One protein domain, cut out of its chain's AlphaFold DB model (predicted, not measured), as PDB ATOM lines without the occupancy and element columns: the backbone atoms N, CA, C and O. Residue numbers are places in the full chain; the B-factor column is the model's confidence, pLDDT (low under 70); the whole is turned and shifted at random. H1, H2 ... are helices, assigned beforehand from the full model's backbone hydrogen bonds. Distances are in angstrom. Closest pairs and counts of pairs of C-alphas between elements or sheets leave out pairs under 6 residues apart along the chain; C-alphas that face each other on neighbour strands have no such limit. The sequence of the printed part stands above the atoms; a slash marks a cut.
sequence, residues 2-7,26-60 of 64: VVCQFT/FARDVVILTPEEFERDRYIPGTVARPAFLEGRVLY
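This is residues 2 to 7 and 26 to 60 of the 64 residues of the protein "DNA polymerase, beta domain protein region" of Candidatus Methylomirabilis oxyfera (UniProt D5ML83). This model has little regular structure: two short helices, H1 then H2, set about perpendicular, with the end of H1 near the start of H2, and drawn-out stretches that run away to the cut ends at Thr 7 and Phe 26. Residues 2 to 3 and 32 to 33 run side by side as a short parallel pairing. The printed part has 41 residues, 13 of them in named elements, with no named strand; the class is all helix. It is only just compact, close to loose, with a radius of gyration of the C-alphas of 10.6 A and spans of 29 by 27 by 18 A.

Go from Val 2 past the cut to H1, residues 35 to 41, and over a short link of 7 residues to H2, residues 49 to 54. They only just touch, with 3 pairs of C-alphas within 8 A; the closest C-alphas, of Asp 41 and Ala 49, are 5.6 A apart. Their lines are about perpendicular, at 81 degrees. In H1 and H2 every O i to N i+4 pair is within hydrogen-bond range.

Find C-alpha 35 at (225.634, 222.238, 266.300); from there H1 runs 9.8 A to C-alpha 41. H2 runs 8.7 A from C-alpha 49 to C-alpha 54 at (230.446, 229.128, 279.926).

The C-alphas of Phe 26 and Arg 40 are the two farthest apart, 30.2 A. Residues 8 to 25 are not printed; C-alphas 7 and 26 stand 28.5 A apart across the cut. No printed residue is under 70 in pLDDT.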
ATOM      1  N   VAL A   2     229.161 231.857 265.413       97.06
ATOM      2  CA  VAL A   2     227.870 231.420 264.869       97.06
ATOM      3  C   VAL A   2     227.821 229.895 264.913       97.06
ATOM      4  O   VAL A   2     228.773 229.243 264.485       97.06
ATOM      5  N   VAL A   3     226.730 229.336 265.435       97.56
ATOM      6  CA  VAL A   3     226.472 227.892 265.430       97.56
ATOM      7  C   VAL A   3     225.309 227.637 264.482       97.56
ATOM      8  O   VAL A   3     224.199 228.095 264.741       97.56
ATOM      9  N   CYS A   4     225.557 226.981 263.350       97.12
ATOM     10  CA  CYS A   4     224.516 226.704 262.360       97.12
ATOM     11  C   CYS A   4     224.857 225.478 261.512       97.12
ATOM     12  O   CYS A   4     226.020 225.104 261.371       97.12
ATOM     13  N   GLN A   5     223.839 224.870 260.908       96.69
ATOM     14  CA  GLN A   5     224.058 223.880 259.858       96.69
ATOM     15  C   GLN A   5     224.611 224.581 258.609       96.69
ATOM     16  O   GLN A   5     224.145 225.660 258.238       96.69
ATOM     17  N   PHE A   6     225.611 223.988 257.961       96.19
ATOM     18  CA  PHE A   6     226.126 224.463 256.678       96.19
ATOM     19  C   PHE A   6     226.717 223.308 255.871       96.19
ATOM     20  O   PHE A   6     227.161 222.300 256.419       96.19
ATOM     21  N   THR A   7     226.751 223.472 254.552       95.56
ATOM     22  CA  THR A   7     227.373 222.526 253.624       95.56
ATOM     23  C   THR A   7     228.513 223.202 252.864       95.56
ATOM     24  O   THR A   7     228.572 224.427 252.739       95.56
ATOM     25  N   PHE A  26     234.773 248.100 264.205       86.56
ATOM     26  CA  PHE A  26     235.538 247.304 265.165       86.56
ATOM     27  C   PHE A  26     236.055 246.000 264.557       86.56
ATOM     28  O   PHE A  26     235.384 245.344 263.757       86.56
ATOM     29  N   ALA A  27     237.265 245.617 264.972       85.50
ATOM     30  CA  ALA A  27     237.869 244.342 264.608       85.50
ATOM     31  C   ALA A  27     237.111 243.190 265.278       85.50
ATOM     32  O   ALA A  27     236.781 243.251 266.464       85.50
ATOM     33  N   ARG A  28     236.827 242.137 264.514       86.50
ATOM     34  CA  ARG A  28     236.035 240.998 264.979       86.50
ATOM     35  C   ARG A  28     236.401 239.736 264.215       86.50
ATOM     36  O   ARG A  28     236.560 239.771 263.000       86.50
ATOM     37  N   ASP A  29     236.449 238.623 264.936       89.50
ATOM     38  CA  ASP A  29     236.697 237.306 264.361       89.50
ATOM     39  C   ASP A  29     235.383 236.545 264.153       89.50
ATOM     40  O   ASP A  29     234.547 236.419 265.058       89.50
ATOM     41  N   VAL A  30     235.196 235.994 262.951       93.44
ATOM     42  CA  VAL A  30     234.044 235.143 262.627       93.44
ATOM     43  C   VAL A  30     234.435 233.677 262.771       93.44
ATOM     44  O   VAL A  30     235.075 233.102 261.896       93.44
ATOM     45  N   VAL A  31     234.005 233.052 263.867       96.06
ATOM     46  CA  VAL A  31     234.087 231.598 264.080       96.06
ATOM     47  C   VAL A  31     232.734 230.966 263.784       96.06
ATOM     48  O   VAL A  31     231.722 231.424 264.319       96.06
ATOM     49  N   ILE A  32     232.728 229.903 262.979       97.62
ATOM     50  CA  ILE A  32     231.532 229.128 262.629       97.62
ATOM     51  C   ILE A  32     231.733 227.687 263.086       97.62
ATOM     52  O   ILE A  32     232.782 227.113 262.789       97.62
ATOM     53  N   LEU A  33     230.744 227.115 263.771       97.81
ATOM     54  CA  LEU A  33     230.678 225.707 264.180       97.81
ATOM     55  C   LEU A  33     229.341 225.101 263.738       97.81
ATOM     56  O   LEU A  33     228.338 225.814 263.684       97.81
ATOM     57  N   THR A  34     229.306 223.801 263.445       97.75
ATOM     58  CA  THR A  34     228.016 223.094 263.393       97.75
ATOM     59  C   THR A  34     227.491 222.864 264.815       97.75
ATOM     60  O   THR A  34     228.280 222.894 265.767       97.75
ATOM     61  N   PRO A  35     226.180 222.625 265.002       97.19
ATOM     62  CA  PRO A  35     225.634 222.238 266.300       97.19
ATOM     63  C   PRO A  35     226.358 221.035 266.914       97.19
ATOM     64  O   PRO A  35     226.722 221.073 268.082       97.19
ATOM     65  N   GLU A  36     226.662 220.007 266.125       97.69
ATOM     66  CA  GLU A  36     227.334 218.790 266.597       97.69
ATOM     67  C   GLU A  36     228.770 219.073 267.055       97.69
ATOM     68  O   GLU A  36     229.241 218.504 268.040       97.69
ATOM     69  N   GLU A  37     229.478 219.966 266.357       97.88
ATOM     70  CA  GLU A  37     230.806 220.412 266.777       97.88
ATOM     71  C   GLU A  37     230.746 221.216 268.069       97.88
ATOM     72  O   GLU A  37     231.533 220.964 268.975       97.88
ATOM     73  N   PHE A  38     229.799 222.149 268.176       98.00
ATOM     74  CA  PHE A  38     229.639 222.955 269.378       98.00
ATOM     75  C   PHE A  38     229.281 222.093 270.595       98.00
ATOM     76  O   PHE A  38     229.906 222.229 271.645       98.00
ATOM     77  N   GLU A  39     228.336 221.163 270.442       97.88
ATOM     78  CA  GLU A  39     227.904 220.253 271.506       97.88
ATOM     79  C   GLU A  39     229.032 219.358 272.017       97.88
ATOM     80  O   GLU A  39     229.166 219.147 273.224       97.88
ATOM     81  N   ARG A  40     229.878 218.863 271.113       97.31
ATOM     82  CA  ARG A  40     231.061 218.085 271.483       97.31
ATOM     83  C   ARG A  40     232.124 218.963 272.150       97.31
ATOM     84  O   ARG A  40     232.674 218.592 273.185       97.31
ATOM     85  N   ASP A  41     232.422 220.120 271.566       98.12
ATOM     86  CA  ASP A  41     233.604 220.906 271.918       98.12
ATOM     87  C   ASP A  41     233.382 221.810 273.140       98.12
ATOM     88  O   ASP A  41     234.360 222.174 273.802       98.12
ATOM     89  N   ARG A  42     232.130 222.142 273.496       97.69
ATOM     90  CA  ARG A  42     231.795 223.020 274.640       97.69
ATOM     91  C   ARG A  42     232.279 222.507 275.996       97.69
ATOM     92  O   ARG A  42     232.401 223.285 276.940       97.69
ATOM     93  N   TYR A  43     232.596 221.218 276.093       97.12
ATOM     94  CA  TYR A  43     233.113 220.593 277.311       97.12
ATOM     95  C   TYR A  43     234.630 220.371 277.300       97.12
ATOM     96  O   TYR A  43     235.195 220.009 278.330       97.12
ATOM     97  N   ILE A  44     235.307 220.609 276.171       97.56
ATOM     98  CA  ILE A  44     236.728 220.295 275.993       97.56
ATOM     99  C   ILE A  44     237.581 221.540 276.304       97.56
ATOM    100  O   ILE A  44     237.440 222.569 275.638       97.56
ATOM    101  N   PRO A  45     238.478 221.501 277.309       96.94
ATOM    102  CA  PRO A  45     239.406 222.597 277.577       96.94
ATOM    103  C   PRO A  45     240.290 222.930 276.368       96.94
ATOM    104  O   PRO A  45     240.832 222.036 275.727       96.94
ATOM    105  N   GLY A  46     240.456 224.224 276.082       95.81
ATOM    106  CA  GLY A  46     241.280 224.711 274.969       95.81
ATOM    107  C   GLY A  46     240.533 224.901 273.644       95.81
ATOM    108  O   GLY A  46     241.108 225.454 272.711       95.81
ATOM    109  N   THR A  47     239.258 224.509 273.549       97.38
ATOM    110  CA  THR A  47     238.416 224.857 272.395       97.38
ATOM    111  C   THR A  47     237.838 226.261 272.551       97.38
ATOM    112  O   THR A  47     237.653 226.756 273.663       97.38
ATOM    113  N   VAL A  48     237.487 226.896 271.431       96.19
ATOM    114  CA  VAL A  48     236.748 228.174 271.429       96.19
ATOM    115  C   VAL A  48     235.285 228.012 271.862       96.19
ATOM    116  O   VAL A  48     234.674 228.968 272.333       96.19
ATOM    117  N   ALA A  49     234.726 226.802 271.743       97.56
ATOM    118  CA  ALA A  49     233.351 226.501 272.131       97.56
ATOM    119  C   ALA A  49     233.156 226.541 273.652       97.56
ATOM    120  O   ALA A  49     232.126 227.015 274.125       97.56
ATOM    121  N   ARG A  50     234.148 226.091 274.432       97.56
ATOM    122  CA  ARG A  50     234.059 226.060 275.898       97.56
ATOM    123  C   ARG A  50     233.863 227.442 276.544       97.56
ATOM    124  O   ARG A  50     232.876 227.590 277.262       97.56
ATOM    125  N   PRO A  51     234.714 228.463 276.313       97.38
ATOM    126  CA  PRO A  51     234.478 229.791 276.881       97.38
ATOM    127  C   PRO A  51     233.199 230.428 276.323       97.38
ATOM    128  O   PRO A  51     232.469 231.080 277.061       97.38
ATOM    129  N   ALA A  52     232.852 230.178 275.055       96.75
ATOM    130  CA  ALA A  52     231.597 230.666 274.491       96.75
ATOM    131  C   ALA A  52     230.350 230.051 275.159       96.75
ATOM    132  O   ALA A  52     229.334 230.728 275.269       96.75
ATOM    133  N   PHE A  53     230.423 228.801 275.622       97.31
ATOM    134  CA  PHE A  53     229.349 228.141 276.369       97.31
ATOM    135  C   PHE A  53     229.263 228.599 277.831       97.31
ATOM    136  O   PHE A  53     228.165 228.768 278.349       97.31
ATOM    137  N   LEU A  54     230.406 228.784 278.500       97.75
ATOM    138  CA  LEU A  54     230.446 229.128 279.926       97.75
ATOM    139  C   LEU A  54     230.198 230.617 280.199       97.75
ATOM    140  O   LEU A  54     229.596 230.960 281.212       97.75
ATOM    141  N   GLU A  55     230.685 231.490 279.319       97.69
ATOM    142  CA  GLU A  55     230.761 232.940 279.559       97.69
ATOM    143  C   GLU A  55     230.108 233.761 278.438       97.69
ATOM    144  O   GLU A  55     229.882 234.963 278.585       97.69
ATOM    145  N   GLY A  56     229.819 233.133 277.296       95.50
ATOM    146  CA  GLY A  56     229.247 233.814 276.145       95.50
ATOM    147  C   GLY A  56     227.805 234.264 276.369       95.50
ATOM    148  O   GLY A  56     227.078 233.778 277.234       95.50
ATOM    149  N   ARG A  57     227.370 235.201 275.524       97.31
ATOM    150  CA  ARG A  57     225.987 235.679 275.478       97.31
ATOM    151  C   ARG A  57     225.370 235.349 274.127       97.31
ATOM    152  O   ARG A  57     225.924 235.710 273.089       97.31
ATOM    153  N   VAL A  58     224.196 234.725 274.146       96.12
ATOM    154  CA  VAL A  58     223.383 234.535 272.941       96.12
ATOM    155  C   VAL A  58     222.866 235.903 272.490       96.12
ATOM    156  O   VAL A  58     222.145 236.578 273.224       96.12
ATOM    157  N   LEU A  59     223.289 236.337 271.301       95.31
ATOM    158  CA  LEU A  59     222.836 237.594 270.689       95.31
ATOM    159  C   LEU A  59     221.588 237.396 269.825       95.31
ATOM    160  O   LEU A  59     220.794 238.318 269.671       95.31
ATOM    161  N   TYR A  60     221.441 236.205 269.251       95.69
ATOM    162  CA  TYR A  60     220.335 235.819 268.391       95.69
ATOM    163  C   TYR A  60     220.180 234.299 268.420       95.69
ATOM    164  O   TYR A  60     221.177 233.577 268.378       95.69
TER     165      TYR A  60